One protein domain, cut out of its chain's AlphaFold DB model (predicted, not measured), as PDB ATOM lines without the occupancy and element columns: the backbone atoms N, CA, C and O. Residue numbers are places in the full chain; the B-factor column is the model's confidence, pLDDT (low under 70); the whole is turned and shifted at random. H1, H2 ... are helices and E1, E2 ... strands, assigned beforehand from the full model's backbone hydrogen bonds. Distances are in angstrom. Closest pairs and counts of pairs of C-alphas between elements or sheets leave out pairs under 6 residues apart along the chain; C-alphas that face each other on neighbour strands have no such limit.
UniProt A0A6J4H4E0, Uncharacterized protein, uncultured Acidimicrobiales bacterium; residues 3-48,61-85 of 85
ATOM      1  N   VAL A   3       6.289  -3.792 -18.454       96.62
ATOM      2  CA  VAL A   3       7.413  -4.687 -18.768       96.62
ATOM      3  C   VAL A   3       6.903  -5.867 -19.590       96.62
ATOM      4  O   VAL A   3       5.896  -6.482 -19.235       96.62
ATOM      5  N   CYS A   4       7.578  -6.159 -20.699       96.00
ATOM      6  CA  CYS A   4       7.280  -7.316 -21.535       96.00
ATOM      7  C   CYS A   4       7.864  -8.576 -20.886       96.00
ATOM      8  O   CYS A   4       9.077  -8.647 -20.701       96.00
ATOM      9  N   SER A   5       7.046  -9.582 -20.570       94.94
ATOM     10  CA  SER A   5       7.552 -10.824 -19.968       94.94
ATOM     11  C   SER A   5       8.424 -11.646 -20.914       94.94
ATOM     12  O   SER A   5       9.252 -12.418 -20.446       94.94
ATOM     13  N   ASP A   6       8.249 -11.481 -22.226       95.19
ATOM     14  CA  ASP A   6       8.923 -12.318 -23.225       95.19
ATOM     15  C   ASP A   6      10.309 -11.775 -23.596       95.19
ATOM     16  O   ASP A   6      11.176 -12.519 -24.036       95.19
ATOM     17  N   THR A   7      10.536 -10.470 -23.404       93.88
ATOM     18  CA  THR A   7      11.795  -9.796 -23.779       93.88
ATOM     19  C   THR A   7      12.462  -9.051 -22.626       93.88
ATOM     20  O   THR A   7      13.555  -8.515 -22.791       93.88
ATOM     21  N   ASN A   8      11.797  -8.972 -21.472       92.19
ATOM     22  CA  ASN A   8      12.188  -8.173 -20.310       92.19
ATOM     23  C   ASN A   8      12.385  -6.669 -20.603       92.19
ATOM     24  O   ASN A   8      12.991  -5.944 -19.816       92.19
ATOM     25  N   GLN A   9      11.872  -6.177 -21.736       94.75
ATOM     26  CA  GLN A   9      11.941  -4.763 -22.094       94.75
ATOM     27  C   GLN A   9      10.882  -3.967 -21.328       94.75
ATOM     28  O   GLN A   9       9.693  -4.300 -21.355       94.75
ATOM     29  N   GLY A  10      11.316  -2.901 -20.655       95.31
ATOM     30  CA  GLY A  10      10.456  -2.012 -19.883       95.31
ATOM     31  C   GLY A  10      10.255  -0.646 -20.534       95.31
ATOM     32  O   GLY A  10      11.117  -0.137 -21.248       95.31
ATOM     33  N   SER A  11       9.122  -0.015 -20.240       97.00
ATOM     34  CA  SER A  11       8.891   1.406 -20.513       97.00
ATOM     35  C   SER A  11       8.061   2.067 -19.415       97.00
ATOM     36  O   SER A  11       7.265   1.431 -18.710       97.00
ATOM     37  N   TYR A  12       8.252   3.373 -19.259       96.12
ATOM     38  CA  TYR A  12       7.454   4.208 -18.371       96.12
ATOM     39  C   TYR A  12       6.888   5.398 -19.133       96.12
ATOM     40  O   TYR A  12       7.476   5.864 -20.110       96.12
ATOM     41  N   SER A  13       5.750   5.894 -18.650       95.75
ATOM     42  CA  SER A  13       5.056   7.024 -19.251       95.75
ATOM     43  C   SER A  13       4.759   8.090 -18.210       95.75
ATOM     44  O   SER A  13       4.395   7.769 -17.079       95.75
ATOM     45  N   PHE A  14       4.878   9.351 -18.608       94.00
ATOM     46  CA  PHE A  14       4.524  10.516 -17.797       94.00
ATOM     47  C   PHE A  14       3.866  11.586 -18.672       94.00
ATOM     48  O   PHE A  14       3.917  11.516 -19.900       94.00
ATOM     49  N   ARG A  15       3.224  12.579 -18.051       97.31
ATOM     50  CA  ARG A  15       2.669  13.731 -18.773       97.31
ATOM     51  C   ARG A  15       3.724  14.822 -18.881       97.31
ATOM     52  O   ARG A  15       4.274  15.239 -17.865       97.31
ATOM     53  N   CYS A  16       3.989  15.294 -20.095       96.94
ATOM     54  CA  CYS A  16       4.842  16.460 -20.302       96.94
ATOM     55  C   CYS A  16       4.215  17.682 -19.602       96.94
ATOM     56  O   CYS A  16       3.054  17.978 -19.877       96.94
ATOM     57  N   PRO A  17       4.935  18.418 -18.739       96.75
ATOM     58  CA  PRO A  17       4.357  19.563 -18.035       96.75
ATOM     59  C   PRO A  17       4.007  20.733 -18.969       96.75
ATOM     60  O   PRO A  17       3.181  21.562 -18.612       96.75
ATOM     61  N   THR A  18       4.601  20.793 -20.166       97.88
ATOM     62  CA  THR A  18       4.376  21.882 -21.129       97.88
ATOM     63  C   THR A  18       3.159  21.638 -22.019       97.88
ATOM     64  O   THR A  18       2.312  22.512 -22.150       97.88
ATOM     65  N   CYS A  19       3.063  20.461 -22.649       97.06
ATOM     66  CA  CYS A  19       1.994  20.151 -23.610       97.06
ATOM     67  C   CYS A  19       0.972  19.121 -23.105       97.06
ATOM     68  O   CYS A  19       0.037  18.788 -23.824       97.06
ATOM     69  N   LEU A  20       1.155  18.578 -21.895       96.88
ATOM     70  CA  LEU A  20       0.286  17.588 -21.232       96.88
ATOM     71  C   LEU A  20       0.117  16.239 -21.954       96.88
ATOM     72  O   LEU A  20      -0.592  15.354 -21.455       96.88
ATOM     73  N   MET A  21       0.812  16.044 -23.076       97.44
ATOM     74  CA  MET A  21       0.846  14.786 -23.814       97.44
ATOM     75  C   MET A  21       1.572  13.694 -23.025       97.44
ATOM     76  O   MET A  21       2.510  13.961 -22.266       97.44
ATOM     77  N   ALA A  22       1.138  12.450 -23.230       96.44
ATOM     78  CA  ALA A  22       1.821  11.286 -22.692       96.44
ATOM     79  C   ALA A  22       3.143  11.069 -23.440       96.44
ATOM     80  O   ALA A  22       3.165  10.929 -24.661       96.44
ATOM     81  N   VAL A  23       4.240  11.024 -22.694       96.62
ATOM     82  CA  VAL A  23       5.572  10.701 -23.203       96.62
ATOM     83  C   VAL A  23       5.934   9.318 -22.689       96.62
ATOM     84  O   VAL A  23       5.943   9.118 -21.479       96.62
ATOM     85  N   SER A  24       6.242   8.391 -23.598       95.94
ATOM     86  CA  SER A  24       6.768   7.062 -23.263       95.94
ATOM     87  C   SER A  24       8.280   7.026 -23.478       95.94
ATOM     88  O   SER A  24       8.785   7.551 -24.476       95.94
ATOM     89  N   LYS A  25       9.011   6.437 -22.532       96.38
ATOM     90  CA  LYS A  25      10.467   6.258 -22.591       96.38
ATOM     91  C   LYS A  25      10.841   4.810 -22.263       96.38
ATOM     92  O   LYS A  25      10.189   4.207 -21.404       96.38
ATOM     93  N   PRO A  26      11.885   4.252 -22.906       96.88
ATOM     94  CA  PRO A  26      12.422   2.957 -22.507       96.88
ATOM     95  C   PRO A  26      12.962   3.033 -21.073       96.88
ATOM     96  O   PRO A  26      13.474   4.068 -20.641       96.88
ATOM     97  N   ALA A  27      12.824   1.935 -20.338       95.38
ATOM     98  CA  ALA A  27      13.294   1.800 -18.970       95.38
ATOM     99  C   ALA A  27      14.386   0.729 -18.913       95.38
ATOM    100  O   ALA A  27      14.128  -0.449 -19.151       95.38
ATOM    101  N   GLU A  28      15.604   1.144 -18.575       95.25
ATOM    102  CA  GLU A  28      16.672   0.216 -18.198       95.25
ATOM    103  C   GLU A  28      16.333  -0.467 -16.858       95.25
ATOM    104  O   GLU A  28      15.608   0.126 -16.052       95.25
ATOM    105  N   PRO A  29      16.897  -1.651 -16.549       92.62
ATOM    106  CA  PRO A  29      16.606  -2.381 -15.308       92.62
ATOM    107  C   PRO A  29      16.715  -1.528 -14.034       92.62
ATOM    108  O   PRO A  29      15.788  -1.489 -13.234       92.62
ATOM    109  N   ARG A  30      17.773  -0.715 -13.907       94.94
ATOM    110  CA  ARG A  30      17.942   0.202 -12.760       94.94
ATOM    111  C   ARG A  30      16.806   1.223 -12.608       94.94
ATOM    112  O   ARG A  30      16.485   1.639 -11.501       94.94
ATOM    113  N   ILE A  31      16.218   1.662 -13.724       95.56
ATOM    114  CA  ILE A  31      15.105   2.618 -13.732       95.56
ATOM    115  C   ILE A  31      13.811   1.904 -13.353       95.56
ATOM    116  O   ILE A  31      12.989   2.478 -12.645       95.56
ATOM    117  N   ILE A  32      13.641   0.650 -13.776       94.12
ATOM    118  CA  ILE A  32      12.515  -0.193 -13.362       94.12
ATOM    119  C   ILE A  32      12.507  -0.345 -11.837       94.12
ATOM    120  O   ILE A  32      11.489  -0.049 -11.212       94.12
ATOM    121  N   ASP A  33      13.646  -0.698 -11.239       94.12
ATOM    122  CA  ASP A  33      13.777  -0.860  -9.785       94.12
ATOM    123  C   ASP A  33      13.463   0.441  -9.032       94.12
ATOM    124  O   ASP A  33      12.726   0.444  -8.039       94.12
ATOM    125  N   LEU A  34      13.964   1.576  -9.536       95.94
ATOM    126  CA  LEU A  34      13.668   2.897  -8.981       95.94
ATOM    127  C   LEU A  34      12.165   3.211  -9.020       95.94
ATOM    128  O   LEU A  34      11.602   3.696  -8.039       95.94
ATOM    129  N   LEU A  35      11.496   2.942 -10.141       95.12
ATOM    130  CA  LEU A  35      10.069   3.225 -10.295       95.12
ATOM    131  C   LEU A  35       9.217   2.333  -9.383       95.12
ATOM    132  O   LEU A  35       8.308   2.836  -8.721       95.12
ATOM    133  N   VAL A  36       9.530   1.038  -9.306       95.12
ATOM    134  CA  VAL A  36       8.814   0.084  -8.445       95.12
ATOM    135  C   VAL A  36       8.997   0.436  -6.968       95.12
ATOM    136  O   VAL A  36       8.010   0.513  -6.238       95.12
ATOM    137  N   SER A  37      10.231   0.719  -6.534       96.50
ATOM    138  CA  SER A  37      10.513   1.154  -5.155       96.50
ATOM    139  C   SER A  37       9.851   2.491  -4.801       96.50
ATOM    140  O   SER A  37       9.472   2.700  -3.652       96.50
ATOM    141  N   SER A  38       9.621   3.354  -5.794       96.25
ATOM    142  CA  SER A  38       8.867   4.607  -5.645       96.25
ATOM    143  C   SER A  38       7.339   4.419  -5.678       96.25
ATOM    144  O   SER A  38       6.598   5.401  -5.684       96.25
ATOM    145  N   GLY A  39       6.844   3.178  -5.726       96.12
ATOM    146  CA  GLY A  39       5.413   2.858  -5.703       96.12
ATOM    147  C   GLY A  39       4.702   2.977  -7.056       96.12
ATOM    148  O   GLY A  39       3.470   2.921  -7.113       96.12
ATOM    149  N   VAL A  40       5.434   3.125  -8.166       96.19
ATOM    150  CA  VAL A  40       4.827   3.145  -9.504       96.19
ATOM    151  C   VAL A  40       4.303   1.753  -9.845       96.19
ATOM    152  O   VAL A  40       5.037   0.767  -9.835       96.19
ATOM    153  N   ARG A  41       3.021   1.667 -10.219       94.75
ATOM    154  CA  ARG A  41       2.400   0.400 -10.616       94.75
ATOM    155  C   ARG A  41       3.071  -0.175 -11.866       94.75
ATOM    156  O   ARG A  41       3.096   0.470 -12.925       94.75
ATOM    157  N   MET A  42       3.555  -1.408 -11.744       94.50
ATOM    158  CA  MET A  42       4.083  -2.203 -12.846       94.50
ATOM    159  C   MET A  42       2.984  -3.058 -13.479       94.50
ATOM    160  O   MET A  42       2.268  -3.777 -12.787       94.50
ATOM    161  N   HIS A  43       2.878  -2.989 -14.804       95.88
ATOM    162  CA  HIS A  43       2.024  -3.849 -15.615       95.88
ATOM    163  C   HIS A  43       2.886  -4.816 -16.427       95.88
ATOM    164  O   HIS A  43       3.715  -4.395 -17.233       95.88
ATOM    165  N   LEU A  44       2.690  -6.113 -16.223       95.50
ATOM    166  CA  LEU A  44       3.301  -7.134 -17.066       95.50
ATOM    167  C   LEU A  44       2.412  -7.374 -18.284       95.50
ATOM    168  O   LEU A  44       1.202  -7.541 -18.145       95.50
ATOM    169  N   TRP A  45       3.020  -7.389 -19.463       94.69
ATOM    170  CA  TRP A  45       2.352  -7.699 -20.725       94.69
ATOM    171  C   TRP A  45       3.196  -8.689 -21.526       94.69
ATOM    172  O   TRP A  45       4.380  -8.878 -21.245       94.69
ATOM    173  N   ARG A  46       2.580  -9.345 -22.506       95.75
ATOM    174  CA  ARG A  46       3.234 -10.314 -23.394       95.75
ATOM    175  C   ARG A  46       3.124  -9.844 -24.831       95.75
ATOM    176  O   ARG A  46       2.203  -9.090 -25.151       95.75
ATOM    177  N   LEU A  47       4.035 -10.290 -25.684       95.06
ATOM    178  CA  LEU A  47       3.894 -10.102 -27.117       95.06
ATOM    179  C   LEU A  47       2.573 -10.741 -27.588       95.06
ATOM    180  O   LEU A  47       2.207 -11.816 -27.104       95.06
ATOM    181  N   PRO A  48       1.844 -10.076 -28.497       94.06
ATOM    182  CA  PRO A  48       0.608 -10.616 -29.052       94.06
ATOM    183  C   PRO A  48       0.890 -11.907 -29.831       94.06
ATOM    184  O   PRO A  48       1.923 -12.016 -30.499       94.06
ATOM    185  N   SER A  61      -0.546  -3.006 -48.622       95.88
ATOM    186  CA  SER A  61      -0.026  -1.911 -49.420       95.88
ATOM    187  C   SER A  61      -0.739  -0.610 -49.066       95.88
ATOM    188  O   SER A  61      -1.679  -0.575 -48.272       95.88
ATOM    189  N   TRP A  62      -0.271   0.477 -49.667       97.31
ATOM    190  CA  TRP A  62      -0.892   1.781 -49.486       97.31
ATOM    191  C   TRP A  62      -2.293   1.847 -50.107       97.31
ATOM    192  O   TRP A  62      -3.184   2.454 -49.521       97.31
ATOM    193  N   ASP A  63      -2.501   1.160 -51.232       97.25
ATOM    194  CA  ASP A  63      -3.802   1.104 -51.905       97.25
ATOM    195  C   ASP A  63      -4.854   0.420 -51.023       97.25
ATOM    196  O   ASP A  63      -5.977   0.903 -50.928       97.25
ATOM    197  N   ASP A  64      -4.469  -0.625 -50.280       96.50
ATOM    198  CA  ASP A  64      -5.376  -1.297 -49.336       96.50
ATOM    199  C   ASP A  64      -5.823  -0.351 -48.201       96.50
ATOM    200  O   ASP A  64      -6.945  -0.444 -47.707       96.50
ATOM    201  N   LEU A  65      -4.955   0.580 -47.776       96.31
ATOM    202  CA  LEU A  65      -5.298   1.580 -46.757       96.31
ATOM    203  C   LEU A  65      -6.254   2.646 -47.294       96.31
ATOM    204  O   LEU A  65      -7.132   3.089 -46.554       96.31
ATOM    205  N   LEU A  66      -6.078   3.063 -48.550       97.06
ATOM    206  CA  LEU A  66      -6.998   3.987 -49.211       97.06
ATOM    207  C   LEU A  66      -8.371   3.352 -49.404       97.06
ATOM    208  O   LEU A  66      -9.371   3.949 -49.023       97.06
ATOM    209  N   GLU A  67      -8.412   2.124 -49.918       96.44
ATOM    210  CA  GLU A  67      -9.661   1.391 -50.119       96.44
ATOM    211  C   GLU A  67     -10.410   1.219 -48.789       96.44
ATOM    212  O   GLU A  67     -11.614   1.467 -48.705       96.44
ATOM    213  N   PHE A  68      -9.688   0.888 -47.714       95.62
ATOM    214  CA  PHE A  68     -10.277   0.820 -46.381       95.62
ATOM    215  C   PHE A  68     -10.785   2.184 -45.887       95.62
ATOM    216  O   PHE A  68     -11.851   2.258 -45.276       95.62
ATOM    217  N   HIS A  69     -10.046   3.268 -46.143       96.50
ATOM    218  CA  HIS A  69     -10.479   4.619 -45.786       96.50
ATOM    219  C   HIS A  69     -11.782   5.003 -46.492       96.50
ATOM    220  O   HIS A  69     -12.706   5.468 -45.821       96.50
ATOM    221  N   ASP A  70     -11.853   4.780 -47.802       96.88
ATOM    222  CA  ASP A  70     -13.018   5.102 -48.623       96.88
ATOM    223  C   ASP A  70     -14.242   4.299 -48.164       96.88
ATOM    224  O   ASP A  70     -15.314   4.874 -47.960       96.88
ATOM    225  N   LEU A  71     -14.058   3.009 -47.858       95.50
ATOM    226  CA  LEU A  71     -15.111   2.154 -47.305       95.50
ATOM    227  C   LEU A  71     -15.660   2.707 -45.981       95.50
ATOM    228  O   LEU A  71     -16.872   2.716 -45.773       95.50
ATOM    229  N   LEU A  72     -14.796   3.210 -45.091       95.81
ATOM    230  CA  LEU A  72     -15.218   3.817 -43.822       95.81
ATOM    231  C   LEU A  72     -15.955   5.160 -43.986       95.81
ATOM    232  O   LEU A  72     -16.584   5.615 -43.028       95.81
ATOM    233  N   GLN A  73     -15.880   5.810 -45.153       96.56
ATOM    234  CA  GLN A  73     -16.657   7.025 -45.435       96.56
ATOM    235  C   GLN A  73     -18.089   6.721 -45.903       96.56
ATOM    236  O   GLN A  73     -18.926   7.627 -45.927       96.56
ATOM    237  N   GLU A  74     -18.406   5.472 -46.257       95.31
ATOM    238  CA  GLU A  74     -19.739   5.105 -46.739       95.31
ATOM    239  C   GLU A  74     -20.769   5.093 -45.591       95.31
ATOM    240  O   GLU A  74     -20.558   4.417 -44.590       95.31
ATOM    241  N   PRO A  75     -21.922   5.777 -45.693       93.38
ATOM    242  CA  PRO A  75     -22.834   5.975 -44.555       93.38
ATOM    243  C   PRO A  75     -23.347   4.695 -43.875       93.38
ATOM    244  O   PRO A  75     -23.740   4.729 -42.711       93.38
ATOM    245  N   ASP A  76     -23.374   3.581 -44.604       94.19
ATOM    246  CA  ASP A  76     -23.921   2.295 -44.179       94.19
ATOM    247  C   ASP A  76     -22.842   1.233 -43.896       94.19
ATOM    248  O   ASP A  76     -23.182   0.077 -43.630       94.19
ATOM    249  N   TRP A  77     -21.550   1.598 -43.927       94.50
ATOM    250  CA  TRP A  77     -20.438   0.644 -43.801       94.50
ATOM    251  C   TRP A  77     -20.558  -0.232 -42.550       94.50
ATOM    252  O   TRP A  77     -20.309  -1.437 -42.599       94.50
ATOM    253  N   PHE A  78     -20.989   0.359 -41.432       93.25
ATOM    254  CA  PHE A  78     -21.107  -0.350 -40.162       93.25
ATOM    255  C   PHE A  78     -22.277  -1.335 -40.166       93.25
ATOM    256  O   PHE A  78     -22.151  -2.438 -39.641       93.25
ATOM    257  N   THR A  79     -23.396  -0.974 -40.798       94.88
ATOM    258  CA  THR A  79     -24.538  -1.880 -40.975       94.88
ATOM    259  C   THR A  79     -24.139  -3.068 -41.847       94.88
ATOM    260  O   THR A  79     -24.332  -4.209 -41.437       94.88
ATOM    261  N   ARG A  80     -23.460  -2.820 -42.978       90.88
ATOM    262  CA  ARG A  80     -22.954  -3.883 -43.862       90.88
ATOM    263  C   ARG A  80     -21.978  -4.831 -43.159       90.88
ATOM    264  O   ARG A  80     -22.045  -6.037 -43.378       90.88
ATOM    265  N   LEU A  81     -21.108  -4.307 -42.292       92.50
ATOM    266  CA  LEU A  81     -20.183  -5.114 -41.487       92.50
ATOM    267  C   LEU A  81     -20.909  -6.008 -40.469       92.50
ATOM    268  O   LEU A  81     -20.487  -7.134 -40.209       92.50
ATOM    269  N   LEU A  82     -21.974  -5.499 -39.847       93.44
ATOM    270  CA  LEU A  82     -22.759  -6.273 -38.886       93.44
ATOM    271  C   LEU A  82     -23.575  -7.376 -39.569       93.44
ATOM    272  O   LEU A  82     -23.730  -8.450 -38.987       93.44
ATOM    273  N   ASP A  83     -24.034  -7.125 -40.794       92.44
ATOM    274  CA  ASP A  83     -24.802  -8.081 -41.595       92.44
ATOM    275  C   ASP A  83     -23.921  -9.154 -42.261       92.44
ATOM    276  O   ASP A  83     -24.420 -10.206 -42.653       92.44
ATOM    277  N   SER A  84     -22.604  -8.938 -42.365       74.31
ATOM    278  CA  SER A  84     -21.655  -9.894 -42.963       74.31
ATOM    279  C   SER A  84     -21.242 -11.042 -42.027       74.31
ATOM    280  O   SER A  84     -20.150 -11.595 -42.184       74.31
ATOM    281  N   ARG A  85     -22.062 -11.360 -41.019       53.44
ATOM    282  CA  ARG A  85     -21.752 -12.325 -39.957       53.44
ATOM    283  C   ARG A  85     -22.463 -13.661 -40.121       53.44
ATOM    284  O   ARG A  85     -23.655 -13.663 -40.492       53.44
TER     285      ARG A  85
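Overview. This is residues 3 to 48 and 61 to 85 of the 85 residues of an uncharacterized protein of uncultured Acidimicrobiales bacterium (UniProt A0A6J4H4E0). A small body built on a two-stranded hairpin, E1 and E2, has the short helix H1 beside the end of the hairpin where E1 begins and E2 ends; well away from it, beyond a cut, two helices, H2 and H3, meet near their ends as an L. The strand E3 is in the body too, beside residues 3 to 4, and residues 61 to 85, which hold H2 and H3, stand free of the body. The printed part has 71 residues, with three named helices and three named strands in the order E1, E2, H1, E3, H2, H3; the sheet is E1 - E2, antiparallel, and the class is mixed, helices and strands. The whole is extended, with a radius of gyration of the C-alphas of 20.4 A, and spans 52 by 34 by 24 A, only just elongated.

Along the chain. E1, residues 10 to 15, begins with C-alpha 10 at (10.456, -2.012, -19.883) and is 17.6 A long from first to last C-alpha. E2, residues 22 to 27, is 15.3 A long. H1, residues 29 to 37, is 12.4 A long, and E3, residues 43 to 45, is 6.4 A. Beyond the cut, H2, residues 62 to 73, is 17.1 A long, with C-alpha 62 at (-0.892, 1.781, -49.486). H3, residues 77 to 83, is 10.0 A long and ends with C-alpha 83 at (-24.802, -8.081, -41.595).

Arrangement. E1 and E2 form a hairpin, antiparallel, with 152 degrees between their directions. C-alphas 11 and 26 face each other at 4.3 A. N 12 and O 25 are 3.0 A apart, and N 27 and O 10 are 2.8 A apart, both within hydrogen-bond range. The closest C-alphas of E1 and H1 are those of Gly 10 and Ile 32, 7.1 A apart. E3 pairs with no named strand, but its residues 44 to 45 pair with residues 3 to 4, parallel. E3 is apart from E1, E2 and H1. H2 and H3 are close but not clearly touching, about perpendicular at 84 degrees; their closest C-alphas are those of Leu 71 and Trp 77, 6.6 A apart. H1 is apart from H2 and from H3. In H1, H2 and H3 every O i to N i+4 pair is within hydrogen-bond range.

Size, cuts and confidence. The two C-alphas farthest apart are those of Arg 30 and Asp 76, at 52.4 A. Without residues 61 to 85, the body of 46 residues spans 34 by 27 by 16 A, with a radius of gyration of 11.6 A. Residues 49 to 60 are not printed, and C-alphas 48 and 61 are 22.2 A apart across this cut, in the link from E3 to H2. Of the links printed whole, E2 to H1, H1 to E3 and H2 to H3 are tight, E1 to E2 is short, and none is long. The mean pLDDT of the printed part is 94.6; residue 85, the chain's last, is the one printed residue under 70.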